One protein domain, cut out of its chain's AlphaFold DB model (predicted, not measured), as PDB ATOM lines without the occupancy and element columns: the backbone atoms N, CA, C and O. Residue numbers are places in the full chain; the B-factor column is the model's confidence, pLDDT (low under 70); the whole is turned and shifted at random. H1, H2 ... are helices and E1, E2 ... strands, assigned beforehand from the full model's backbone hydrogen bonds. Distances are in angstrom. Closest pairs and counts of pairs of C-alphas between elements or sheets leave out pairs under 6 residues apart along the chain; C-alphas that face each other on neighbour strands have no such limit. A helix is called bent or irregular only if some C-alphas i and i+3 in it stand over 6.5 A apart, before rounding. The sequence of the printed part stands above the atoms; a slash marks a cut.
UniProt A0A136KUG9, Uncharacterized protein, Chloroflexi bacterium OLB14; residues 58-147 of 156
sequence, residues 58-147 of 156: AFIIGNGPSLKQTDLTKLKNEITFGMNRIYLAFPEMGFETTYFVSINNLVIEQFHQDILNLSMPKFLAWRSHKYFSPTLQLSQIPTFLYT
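Overview. This is residues 58 to 147 of the 156 residues of an uncharacterized protein of Chloroflexi bacterium OLB14 (UniProt A0A136KUG9). The chain is wound in short right-handed turns stacked side by side, a small solenoid in which each turn adds one strand to a strongly twisted sheet, E1 E2 E3 E4 E5, and returns through helices. H1 and H2 lie toward the E1 end, H3 grazes the sheet, H4 covers E3 and E4, and H5 lies at the E5 end, beyond which residues 134 to 139 stick out. The printed part has 90 residues, with five named helices and five named strands in the order E1 H1 H2 E2 H3 E3 H4 E4 H5 E5; the sheet runs in chain order and is parallel throughout. The class is mixed, helices and strands. The whole is compact, with a radius of gyration of the C-alphas of 13.3 A, yet elongated, spanning 40 by 23 by 21 A.

Along the chain. The sheet begins with E1, residues 58 to 61, 9.8 A long, whose C-alpha 58 is at (6.587, 50.097, 103.501). E2 is residues 79 to 83, 13.3 A; E3 is residues 99 to 102, 10.3 A; E4 is residues 122 to 125, 10.2 A. E5 is residues 143 to 145, 6.6 A, and ends at C-alpha 145 at (16.741, 60.859, 91.573). Of the helices, H1 is residues 65 to 69, 7.9 A, and H2 is residues 72 to 75, 5.6 A. H3 is residues 86 to 93, 9.7 A. H4, the longest helix, is residues 105 to 117, 17.7 A, from C-alpha 105 at (26.392, 63.429, 98.018). H5 is residues 126 to 131, 10.5 A. H3, H4 and H5 are irregular: C-alphas 88 and 91 are 7.3 A apart, 110 and 113 are 8.3 A apart, and 127 and 130 are 7.0 A apart.

Arrangement. The edge strands of the sheet are E1 and E5. E1 and E2 are parallel at 23 degrees, with N 59 and O 79 at 2.8 A, within hydrogen-bond range. E2 and E3 are parallel at 23 degrees, with N 101 and O 82 at 2.8 A. E3 and E4 are parallel at 19 degrees, with N 123 and O 100 at 2.8 A. E4 and E5 are parallel at 34 degrees, with N 145 and O 124 at 2.7 A. Each neighbour pair belongs to a strand-helix-strand unit, two parallel neighbour strands with one or more helices between, and each crossover is right-handed: E1, H1 H2, E2; E2, H3, E3; E3, H4, E4; and E4, H5, E5. H4 is on the sheet, over E3 and E4, at a height over the sheet of 9.4 A; it runs along the strands, at 14 degrees to E3 on the local plane. The closest C-alphas of H4 and E4 are those of Asn 105 and Ala 125, 7.0 A apart. H5 only grazes the sheet, with residues 126 to 129. H4 and H5 touch, the C-alphas of Asn 105 and Ser 128 being closest at 5.8 A, at a steep tilt of 66 degrees, the same way. H3 is only just on the sheet, with 5 pairs of C-alphas within 10 A, and only grazes it with residues 86 to 90. H2 and H3 are close but not clearly touching; their closest C-alphas, Leu 72 and Met 93, are 6.1 A apart. H1 is not on the sheet but is near H3, and H1 and H2 meet only through their link. H2 is only just not on the sheet, with 4 pairs of C-alphas within 10 A. H3 and H4 are apart. O i to N i+4 pairs are within range in 7 of 9 cases in H4, 1 of 4 in H3, 0 of 1 in H1 and 0 of 2 in H5, and H2 is too short for one; O i to N i+3 pairs are within range in 4 of 5 cases in H3, 2 of 2 in H1 and 2 of 3 in H5.

Size, cuts and confidence. The two C-alphas farthest apart, those of Gln 69 and Thr 135, are 42.3 A apart. The printed part has no cut. The link from H5 to E5 is long, with 11 residues, and its residues 134 to 139 stand free; the other links are tight. The mean pLDDT of the printed part is 93.6, and no printed residue is under 70.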
ATOM      1  N   ALA A  58       5.160  49.943 103.725       97.38
ATOM      2  CA  ALA A  58       6.587  50.097 103.501       97.38
ATOM      3  C   ALA A  58       7.238  50.803 104.690       97.38
ATOM      4  O   ALA A  58       6.634  51.678 105.313       97.38
ATOM      5  N   PHE A  59       8.483  50.438 104.975       97.75
ATOM      6  CA  PHE A  59       9.259  50.960 106.091       97.75
ATOM      7  C   PHE A  59      10.519  51.640 105.569       97.75
ATOM      8  O   PHE A  59      11.247  51.086 104.748       97.75
ATOM      9  N   ILE A  60      10.792  52.847 106.059       96.88
ATOM     10  CA  ILE A  60      12.027  53.576 105.759       96.88
ATOM     11  C   ILE A  60      12.954  53.419 106.958       96.88
ATOM     12  O   ILE A  60      12.622  53.836 108.066       96.88
ATOM     13  N   ILE A  61      14.122  52.827 106.730       96.19
ATOM     14  CA  ILE A  61      15.107  52.538 107.767       96.19
ATOM     15  C   ILE A  61      16.234  53.564 107.642       96.19
ATOM     16  O   ILE A  61      17.022  53.548 106.694       96.19
ATOM     17  N   GLY A  62      16.256  54.506 108.587       93.00
ATOM     18  CA  GLY A  62      17.286  55.538 108.700       93.00
ATOM     19  C   GLY A  62      18.619  54.998 109.230       93.00
ATOM     20  O   GLY A  62      18.928  53.826 109.088       93.00
ATOM     21  N   ASN A  63      19.412  55.863 109.868       88.81
ATOM     22  CA  ASN A  63      20.672  55.478 110.534       88.81
ATOM     23  C   ASN A  63      20.747  56.025 111.972       88.81
ATOM     24  O   ASN A  63      21.821  56.350 112.470       88.81
ATOM     25  N   GLY A  64      19.592  56.239 112.608       88.88
ATOM     26  CA  GLY A  64      19.529  56.792 113.960       88.88
ATOM     27  C   GLY A  64      19.982  55.780 115.021       88.88
ATOM     28  O   GLY A  64      19.814  54.577 114.819       88.88
ATOM     29  N   PRO A  65      20.493  56.238 116.179       88.00
ATOM     30  CA  PRO A  65      20.936  55.350 117.259       88.00
ATOM     31  C   PRO A  65      19.805  54.483 117.833       88.00
ATOM     32  O   PRO A  65      20.072  53.397 118.341       88.00
ATOM     33  N   SER A  66      18.546  54.917 117.704       89.44
ATOM     34  CA  SER A  66      17.355  54.165 118.123       89.44
ATOM     35  C   SER A  66      17.208  52.806 117.435       89.44
ATOM     36  O   SER A  66      16.573  51.910 117.989       89.44
ATOM     37  N   LEU A  67      17.822  52.614 116.263       89.00
ATOM     38  CA  LEU A  67      17.796  51.330 115.562       89.00
ATOM     39  C   LEU A  67      18.432  50.211 116.385       89.00
ATOM     40  O   LEU A  67      17.950  49.089 116.328       89.00
ATOM     41  N   LYS A  68      19.434  50.521 117.220       86.38
ATOM     42  CA  LYS A  68      20.083  49.528 118.093       86.38
ATOM     43  C   LYS A  68      19.137  48.919 119.129       86.38
ATOM     44  O   LYS A  68      19.392  47.830 119.621       86.38
ATOM     45  N   GLN A  69      18.079  49.641 119.489       88.81
ATOM     46  CA  GLN A  69      17.079  49.210 120.471       88.81
ATOM     47  C   GLN A  69      15.794  48.707 119.799       88.81
ATOM     48  O   GLN A  69      14.831  48.363 120.479       88.81
ATOM     49  N   THR A  70      15.753  48.697 118.465       90.38
ATOM     50  CA  THR A  70      14.586  48.281 117.693       90.38
ATOM     51  C   THR A  70      14.803  46.863 117.186       90.38
ATOM     52  O   THR A  70      15.810  46.577 116.548       90.38
ATOM     53  N   ASP A  71      13.833  45.983 117.411       92.88
ATOM     54  CA  ASP A  71      13.838  44.658 116.799       92.88
ATOM     55  C   ASP A  71      13.494  44.760 115.302       92.88
ATOM     56  O   ASP A  71      12.325  44.789 114.904       92.88
ATOM     57  N   LEU A  72      14.536  44.858 114.473       93.50
ATOM     58  CA  LEU A  72      14.421  44.997 113.021       93.50
ATOM     59  C   LEU A  72      14.063  43.686 112.319       93.50
ATOM     60  O   LEU A  72      13.620  43.730 111.172       93.50
ATOM     61  N   THR A  73      14.185  42.533 112.983       93.25
ATOM     62  CA  THR A  73      13.895  41.224 112.372       93.25
ATOM     63  C   THR A  73      12.440  41.117 111.904       93.25
ATOM     64  O   THR A  73      12.146  40.471 110.896       93.25
ATOM     65  N   LYS A  74      11.535  41.860 112.556       93.44
ATOM     66  CA  LYS A  74      10.118  42.004 112.186       93.44
ATOM     67  C   LYS A  74       9.895  42.590 110.790       93.44
ATOM     68  O   LYS A  74       8.808  42.441 110.243       93.44
ATOM     69  N   LEU A  75      10.899  43.254 110.216       95.62
ATOM     70  CA  LEU A  75      10.823  43.890 108.899       95.62
ATOM     71  C   LEU A  75      11.349  43.002 107.762       95.62
ATOM     72  O   LEU A  75      11.285  43.414 106.607       95.62
ATOM     73  N   LYS A  76      11.839  41.787 108.050       94.31
ATOM     74  CA  LYS A  76      12.470  40.894 107.060       94.31
ATOM     75  C   LYS A  76      11.596  40.587 105.837       94.31
ATOM     76  O   LYS A  76      12.118  40.441 104.739       94.31
ATOM     77  N   ASN A  77      10.279  40.502 106.028       95.25
ATOM     78  CA  ASN A  77       9.308  40.207 104.966       95.25
ATOM     79  C   ASN A  77       8.505  41.446 104.531       95.25
ATOM     80  O   ASN A  77       7.496  41.321 103.837       95.25
ATOM     81  N   GLU A  78       8.924  42.636 104.957       97.69
ATOM     82  CA  GLU A  78       8.281  43.901 104.615       97.69
ATOM     83  C   GLU A  78       9.015  44.603 103.471       97.69
ATOM     84  O   GLU A  78      10.202  44.387 103.221       97.69
ATOM     85  N   ILE A  79       8.314  45.515 102.796       98.31
ATOM     86  CA  ILE A  79       8.954  46.404 101.826       98.31
ATOM     87  C   ILE A  79       9.779  47.426 102.601       98.31
ATOM     88  O   ILE A  79       9.240  48.206 103.390       98.31
ATOM     89  N   THR A  80      11.085  47.444 102.367       98.25
ATOM     90  CA  THR A  80      12.019  48.277 103.128       98.25
ATOM     91  C   THR A  80      12.861  49.172 102.229       98.25
ATOM     92  O   THR A  80      13.376  48.754 101.192       98.25
ATOM     93  N   PHE A  81      13.024  50.422 102.654       98.25
ATOM     94  CA  PHE A  81      13.922  51.399 102.053       98.25
ATOM     95  C   PHE A  81      15.060  51.676 103.025       98.25
ATOM     96  O   PHE A  81      14.876  52.335 104.050       98.25
ATOM     97  N   GLY A  82      16.233  51.152 102.704       97.56
ATOM     98  CA  GLY A  82      17.443  51.351 103.469       97.56
ATOM     99  C   GLY A  82      18.160  52.646 103.096       97.56
ATOM    100  O   GLY A  82      18.449  52.873 101.923       97.56
ATOM    101  N   MET A  83      18.479  53.489 104.081       96.88
ATOM    102  CA  MET A  83      19.088  54.798 103.835       96.88
ATOM    103  C   MET A  83      20.610  54.802 104.057       96.88
ATOM    104  O   MET A  83      21.100  54.341 105.083       96.88
ATOM    105  N   ASN A  84      21.364  55.467 103.180       95.94
ATOM    106  CA  ASN A  84      22.794  55.793 103.338       95.94
ATOM    107  C   ASN A  84      23.715  54.601 103.655       95.94
ATOM    108  O   ASN A  84      24.111  53.903 102.741       95.94
ATOM    109  N   ARG A  85      24.136  54.393 104.911       95.19
ATOM    110  CA  ARG A  85      25.093  53.329 105.276       95.19
ATOM    111  C   ARG A  85      24.447  52.176 106.043       95.19
ATOM    112  O   ARG A  85      25.145  51.414 106.700       95.19
ATOM    113  N   ILE A  86      23.130  52.016 105.920       95.44
ATOM    114  CA  ILE A  86      22.383  50.935 106.578       95.44
ATOM    115  C   ILE A  86      22.870  49.533 106.192       95.44
ATOM    116  O   ILE A  86      22.719  48.605 106.974       95.44
ATOM    117  N   TYR A  87      23.496  49.377 105.019       95.50
ATOM    118  CA  TYR A  87      24.024  48.095 104.549       95.50
ATOM    119  C   TYR A  87      25.079  47.495 105.485       95.50
ATOM    120  O   TYR A  87      25.239  46.281 105.533       95.50
ATOM    121  N   LEU A  88      25.750  48.328 106.287       94.81
ATOM    122  CA  LEU A  88      26.675  47.866 107.321       94.81
ATOM    123  C   LEU A  88      25.973  47.090 108.442       94.81
ATOM    124  O   LEU A  88      26.603  46.272 109.098       94.81
ATOM    125  N   ALA A  89      24.679  47.340 108.656       93.31
ATOM    126  CA  ALA A  89      23.879  46.668 109.670       93.31
ATOM    127  C   ALA A  89      23.192  45.395 109.147       93.31
ATOM    128  O   ALA A  89      22.584  44.684 109.939       93.31
ATOM    129  N   PHE A  90      23.280  45.064 107.852       94.75
ATOM    130  CA  PHE A  90      22.622  43.870 107.295       94.75
ATOM    131  C   PHE A  90      23.020  42.552 107.987       94.75
ATOM    132  O   PHE A  90      22.116  41.753 108.245       94.75
ATOM    133  N   PRO A  91      24.299  42.318 108.364       93.25
ATOM    134  CA  PRO A  91      24.671  41.122 109.120       93.25
ATOM    135  C   PRO A  91      23.960  41.021 110.477       93.25
ATOM    136  O   PRO A  91      23.508  39.944 110.849       93.25
ATOM    137  N   GLU A  92      23.810  42.142 111.187       90.38
ATOM    138  CA  GLU A  92      23.116  42.204 112.483       90.38
ATOM    139  C   GLU A  92      21.590  42.114 112.321       90.38
ATOM    140  O   GLU A  92      20.907  41.489 113.127       90.38
ATOM    141  N   MET A  93      21.044  42.710 111.257       92.44
ATOM    142  CA  MET A  93      19.616  42.671 110.931       92.44
ATOM    143  C   MET A  93      19.155  41.278 110.479       92.44
ATOM    144  O   MET A  93      17.987  40.932 110.656       92.44
ATOM    145  N   GLY A  94      20.044  40.491 109.864       93.88
ATOM    146  CA  GLY A  94      19.732  39.166 109.320       93.88
ATOM    147  C   GLY A  94      18.918  39.191 108.017       93.88
ATOM    148  O   GLY A  94      18.329  38.169 107.638       93.88
ATOM    149  N   PHE A  95      18.843  40.348 107.348       95.75
ATOM    150  CA  PHE A  95      18.240  40.520 106.024       95.75
ATOM    151  C   PHE A  95      18.769  41.777 105.313       95.75
ATOM    152  O   PHE A  95      19.226  42.726 105.951       95.75
ATOM    153  N   GLU A  96      18.662  41.785 103.985       97.00
ATOM    154  CA  GLU A  96      18.941  42.949 103.141       97.00
ATOM    155  C   GLU A  96      17.650  43.719 102.835       97.00
ATOM    156  O   GLU A  96      16.582  43.128 102.666       97.00
ATOM    157  N   THR A  97      17.728  45.047 102.731       97.62
ATOM    158  CA  THR A  97      16.549  45.865 102.412       97.62
ATOM    159  C   THR A  97      16.083  45.689 100.968       97.62
ATOM    160  O   THR A  97      16.903  45.522 100.068       97.62
ATOM    161  N   THR A  98      14.780  45.851 100.719       98.12
ATOM    162  CA  THR A  98      14.191  45.762  99.369       98.12
ATOM    163  C   THR A  98      14.775  46.796  98.406       98.12
ATOM    164  O   THR A  98      14.996  46.505  97.232       98.12
ATOM    165  N   TYR A  99      15.024  48.011  98.899       98.25
ATOM    166  CA  TYR A  99      15.563  49.124  98.128       98.25
ATOM    167  C   TYR A  99      16.640  49.857  98.911       98.25
ATOM    168  O   TYR A  99      16.485  50.105 100.104       98.25
ATOM    169  N   PHE A 100      17.689  50.284  98.215       98.19
ATOM    170  CA  PHE A 100      18.716  51.153  98.773       98.19
ATOM    171  C   PHE A 100      18.524  52.593  98.297       98.19
ATOM    172  O   PHE A 100      18.338  52.834  97.105       98.19
ATOM    173  N   VAL A 101      18.613  53.565  99.202       97.75
ATOM    174  CA  VAL A 101      18.447  54.987  98.884       97.75
ATOM    175  C   VAL A 101      19.542  55.819  99.545       97.75
ATOM    176  O   VAL A 101      19.778  55.744 100.749       97.75
ATOM    177  N   SER A 102      20.184  56.703  98.781       96.38
ATOM    178  CA  SER A 102      21.034  57.743  99.360       96.38
ATOM    179  C   SER A 102      20.935  59.039  98.571       96.38
ATOM    180  O   SER A 102      21.160  59.086  97.366       96.38
ATOM    181  N   ILE A 103      20.596  60.120  99.270       94.19
ATOM    182  CA  ILE A 103      20.527  61.464  98.687       94.19
ATOM    183  C   ILE A 103      21.748  62.303  99.086       94.19
ATOM    184  O   ILE A 103      22.042  63.308  98.450       94.19
ATOM    185  N   ASN A 104      22.488  61.910 100.126       92.00
ATOM    186  CA  ASN A 104      23.644  62.666 100.590       92.00
ATOM    187  C   ASN A 104      24.848  62.446  99.658       92.00
ATOM    188  O   ASN A 104      25.434  61.367  99.645       92.00
ATOM    189  N   ASN A 105      25.253  63.494  98.937       89.31
ATOM    190  CA  ASN A 105      26.392  63.429  98.018       89.31
ATOM    191  C   ASN A 105      27.692  62.973  98.691       89.31
ATOM    192  O   ASN A 105      28.434  62.240  98.055       89.31
ATOM    193  N   LEU A 106      27.954  63.358  99.948       92.06
ATOM    194  CA  LEU A 106      29.191  62.978 100.647       92.06
ATOM    195  C   LEU A 106      29.245  61.475 100.931       92.06
ATOM    196  O   LEU A 106      30.289  60.856 100.772       92.06
ATOM    197  N   VAL A 107      28.106  60.882 101.307       93.50
ATOM    198  CA  VAL A 107      28.009  59.428 101.504       93.50
ATOM    199  C   VAL A 107      28.273  58.716 100.183       93.50
ATOM    200  O   VAL A 107      29.037  57.760 100.139       93.50
ATOM    201  N   ILE A 108      27.663  59.191  99.097       96.00
ATOM    202  CA  ILE A 108      27.813  58.541  97.796       96.00
ATOM    203  C   ILE A 108      29.243  58.695  97.279       96.00
ATOM    204  O   ILE A 108      29.810  57.729  96.799       96.00
ATOM    205  N   GLU A 109      29.845  59.874  97.411       95.50
ATOM    206  CA  GLU A 109      31.233  60.119  97.016       95.50
ATOM    207  C   GLU A 109      32.195  59.142  97.696       95.50
ATOM    208  O   GLU A 109      32.975  58.473  97.020       95.50
ATOM    209  N   GLN A 110      32.083  58.999  99.017       96.75
ATOM    210  CA  GLN A 110      32.975  58.154  99.809       96.75
ATOM    211  C   GLN A 110      32.750  56.654  99.582       96.75
ATOM    212  O   GLN A 110      33.709  55.891  99.613       96.75
ATOM    213  N   PHE A 111      31.503  56.227  99.351       97.06
ATOM    214  CA  PHE A 111      31.117  54.809  99.373       97.06
ATOM    215  C   PHE A 111      30.485  54.318  98.061       97.06
ATOM    216  O   PHE A 111      29.779  53.314  98.057       97.06
ATOM    217  N   HIS A 112      30.703  55.000  96.931       95.44
ATOM    218  CA  HIS A 112      30.086  54.634  95.647       95.44
ATOM    219  C   HIS A 112      30.393  53.192  95.221       95.44
ATOM    220  O   HIS A 112      29.506  52.540  94.675       95.44
ATOM    221  N   GLN A 113      31.597  52.678  95.497       95.38
ATOM    222  CA  GLN A 113      31.956  51.295  95.164       95.38
ATOM    223  C   GLN A 113      31.199  50.276  96.019       95.38
ATOM    224  O   GLN A 113      30.603  49.350  95.471       95.38
ATOM    225  N   ASP A 114      31.129  50.485  97.336       96.38
ATOM    226  CA  ASP A 114      30.302  49.659  98.225       96.38
ATOM    227  C   ASP A 114      28.847  49.658  97.751       96.38
ATOM    228  O   ASP A 114      28.219  48.609  97.633       96.38
ATOM    229  N   ILE A 115      28.326  50.846  97.428       96.31
ATOM    230  CA  ILE A 115      26.956  51.031  96.956       96.31
ATOM    231  C   ILE A 115      26.726  50.270  95.648       96.31
ATOM    232  O   ILE A 115      25.673  49.654  95.507       96.31
ATOM    233  N   LEU A 116      27.669  50.290  94.697       95.00
ATOM    234  CA  LEU A 116      27.559  49.536  93.441       95.00
ATOM    235  C   LEU A 116      27.465  48.027  93.673       95.00
ATOM    236  O   LEU A 116      26.694  47.370  92.974       95.00
ATOM    237  N   ASN A 117      28.186  47.511  94.669       95.00
ATOM    238  CA  ASN A 117      28.223  46.086  95.000       95.00
ATOM    239  C   ASN A 117      26.951  45.579  95.692       95.00
ATOM    240  O   ASN A 117      26.767  44.369  95.818       95.00
ATOM    241  N   LEU A 118      26.058  46.471  96.130       96.31
ATOM    242  CA  LEU A 118      24.790  46.060  96.722       96.31
ATOM    243  C   LEU A 118      23.903  45.341  95.691       96.31
ATOM    244  O   LEU A 118      23.795  45.764  94.539       96.31
ATOM    245  N   SER A 119      23.225  44.274  96.107       94.88
ATOM    246  CA  SER A 119      22.429  43.414  95.217       94.88
ATOM    247  C   SER A 119      21.110  44.068  94.767       94.88
ATOM    248  O   SER A 119      20.637  43.850  93.651       94.88
ATOM    249  N   MET A 120      20.523  44.911  95.620       95.81
ATOM    250  CA  MET A 120      19.190  45.472  95.417       95.81
ATOM    251  C   MET A 120      19.187  46.711  94.502       95.81
ATOM    252  O   MET A 120      20.241  47.296  94.205       95.81
ATOM    253  N   PRO A 121      18.002  47.162  94.045       96.88
ATOM    254  CA  PRO A 121      17.875  48.416  93.316       96.88
ATOM    255  C   PRO A 121      18.288  49.619  94.176       96.88
ATOM    256  O   PRO A 121      17.895  49.745  95.338       96.88
ATOM    257  N   LYS A 122      19.071  50.518  93.572       97.38
ATOM    258  CA  LYS A 122      19.701  51.672  94.229       97.38
ATOM    259  C   LYS A 122      19.112  52.965  93.681       97.38
ATOM    260  O   LYS A 122      19.067  53.141  92.461       97.38
ATOM    261  N   PHE A 123      18.737  53.881  94.566       97.62
ATOM    262  CA  PHE A 123      18.221  55.204  94.228       97.62
ATOM    263  C   PHE A 123      19.127  56.291  94.793       97.62
ATOM    264  O   PHE A 123      19.186  56.496  96.006       97.62
ATOM    265  N   LEU A 124      19.846  56.989  93.917       96.69
ATOM    266  CA  LEU A 124      20.890  57.936  94.311       96.69
ATOM    267  C   LEU A 124      20.584  59.352  93.832       96.69
ATOM    268  O   LEU A 124      19.945  59.528  92.802       96.69
ATOM    269  N   ALA A 125      21.054  60.386  94.531       94.25
ATOM    270  CA  ALA A 125      20.911  61.762  94.041       94.25
ATOM    271  C   ALA A 125      21.574  61.948  92.662       94.25
ATOM    272  O   ALA A 125      22.728  61.589  92.477       94.25
ATOM    273  N   TRP A 126      20.904  62.607  91.711       92.25
ATOM    274  CA  TRP A 126      21.437  62.872  90.364       92.25
ATOM    275  C   TRP A 126      22.824  63.515  90.385       92.25
ATOM    276  O   TRP A 126      23.680  63.186  89.573       92.25
ATOM    277  N   ARG A 127      23.090  64.403  91.346       89.38
ATOM    278  CA  ARG A 127      24.380  65.100  91.477       89.38
ATOM    279  C   ARG A 127      25.567  64.161  91.721       89.38
ATOM    280  O   ARG A 127      26.700  64.588  91.515       89.38
ATOM    281  N   SER A 128      25.321  62.920  92.140       92.81
ATOM    282  CA  SER A 128      26.356  61.921  92.385       92.81
ATOM    283  C   SER A 128      26.738  61.106  91.147       92.81
ATOM    284  O   SER A 128      27.729  60.388  91.212       92.81
ATOM    285  N   HIS A 129      26.027  61.239  90.014       92.31
ATOM    286  CA  HIS A 129      26.317  60.462  88.797       92.31
ATOM    287  C   HIS A 129      27.781  60.587  88.340       92.31
ATOM    288  O   HIS A 129      28.358  59.620  87.861       92.31
ATOM    289  N   LYS A 130      28.406  61.747  88.573       92.31
ATOM    290  CA  LYS A 130      29.817  62.028  88.266       92.31
ATOM    291  C   LYS A 130      30.834  61.126  88.985       92.31
ATOM    292  O   LYS A 130      31.983  61.094  88.566       92.31
ATOM    293  N   TYR A 131      30.447  60.449  90.069       93.62
ATOM    294  CA  TYR A 131      31.331  59.532  90.802       93.62
ATOM    295  C   TYR A 131      31.332  58.114  90.214       93.62
ATOM    296  O   TYR A 131      32.092  57.263  90.660       93.62
ATOM    297  N   PHE A 132      30.476  57.842  89.228       92.88
ATOM    298  CA  PHE A 132      30.354  56.532  88.599       92.88
ATOM    299  C   PHE A 132      31.043  56.533  87.236       92.88
ATOM    300  O   PHE A 132      31.014  57.534  86.517       92.88
ATOM    301  N   SER A 133      31.638  55.399  86.859       91.94
ATOM    302  CA  SER A 133      32.306  55.283  85.562       91.94
ATOM    303  C   SER A 133      31.298  55.420  84.410       91.94
ATOM    304  O   SER A 133      30.286  54.710  84.413       91.94
ATOM    305  N   PRO A 134      31.573  56.248  83.385       86.94
ATOM    306  CA  PRO A 134      30.706  56.380  82.214       86.94
ATOM    307  C   PRO A 134      30.619  55.090  81.383       86.94
ATOM    308  O   PRO A 134      29.706  54.950  80.576       86.94
ATOM    309  N   THR A 135      31.545  54.143  81.585       89.31
ATOM    310  CA  THR A 135      31.577  52.845  80.892       89.31
ATOM    311  C   THR A 135      30.673  51.784  81.519       89.31
ATOM    312  O   THR A 135      30.561  50.688  80.972       89.31
ATOM    313  N   LEU A 136      30.028  52.080  82.654       89.94
ATOM    314  CA  LEU A 136      29.088  51.151  83.278       89.94
ATOM    315  C   LEU A 136      27.941  50.829  82.323       89.94
ATOM    316  O   LEU A 136      27.340  51.717  81.711       89.94
ATOM    317  N   GLN A 137      27.601  49.543  82.240       89.06
ATOM    318  CA  GLN A 137      26.442  49.121  81.468       89.06
ATOM    319  C   GLN A 137      25.175  49.721  82.072       89.06
ATOM    320  O   GLN A 137      25.057  49.861  83.291       89.06
ATOM    321  N   LEU A 138      24.184  50.016  81.228       84.94
ATOM    322  CA  LEU A 138      22.917  50.564  81.710       84.94
ATOM    323  C   LEU A 138      22.281  49.650  82.768       84.94
ATOM    324  O   LEU A 138      21.767  50.149  83.757       84.94
ATOM    325  N   SER A 139      22.371  48.327  82.647       83.69
ATOM    326  CA  SER A 139      21.873  47.381  83.663       83.69
ATOM    327  C   SER A 139      22.524  47.545  85.045       83.69
ATOM    328  O   SER A 139      21.892  47.231  86.050       83.69
ATOM    329  N   GLN A 140      23.752  48.060  85.106       86.19
ATOM    330  CA  GLN A 140      24.553  48.181  86.325       86.19
ATOM    331  C   GLN A 140      24.473  49.573  86.966       86.19
ATOM    332  O   GLN A 140      24.845  49.730  88.129       86.19
ATOM    333  N   ILE A 141      23.986  50.593  86.246       92.88
ATOM    334  CA  ILE A 141      23.881  51.940  86.817       92.88
ATOM    335  C   ILE A 141      22.771  52.020  87.880       92.88
ATOM    336  O   ILE A 141      21.697  51.427  87.710       92.88
ATOM    337  N   PRO A 142      22.972  52.810  88.950       95.56
ATOM    338  CA  PRO A 142      21.903  53.184  89.868       95.56
ATOM    339  C   PRO A 142      20.776  53.954  89.168       95.56
ATOM    340  O   PRO A 142      20.974  54.593  88.133       95.56
ATOM    341  N   THR A 143      19.589  53.953  89.771       96.69
ATOM    342  CA  THR A 143      18.514  54.867  89.374       96.69
ATOM    343  C   THR A 143      18.771  56.223  90.020       96.69
ATOM    344  O   THR A 143      18.812  56.345  91.244       96.69
ATOM    345  N   PHE A 144      18.942  57.268  89.219       95.31
ATOM    346  CA  PHE A 144      19.231  58.600  89.728       95.31
ATOM    347  C   PHE A 144      17.961  59.432  89.937       95.31
ATOM    348  O   PHE A 144      17.155  59.628  89.028       95.31
ATOM    349  N   LEU A 145      17.816  59.976  91.143       93.38
ATOM    350  CA  LEU A 145      16.741  60.859  91.573       93.38
ATOM    351  C   LEU A 145      17.151  62.320  91.381       93.38
ATOM    352  O   LEU A 145      18.139  62.789  91.952       93.38
ATOM    353  N   TYR A 146      16.380  63.071  90.598       86.44
ATOM    354  CA  TYR A 146      16.642  64.492  90.388       86.44
ATOM    355  C   TYR A 146      16.183  65.310  91.602       86.44
ATOM    356  O   TYR A 146      15.022  65.696  91.709       86.44
ATOM    357  N   THR A 147      17.099  65.562  92.536       75.38
ATOM    358  CA  THR A 147      16.837  66.380  93.721       75.38
ATOM    359  C   THR A 147      17.280  67.820  93.489       75.38
ATOM    360  O   THR A 147      18.466  68.139  93.377       75.38
TER     361      THR A 147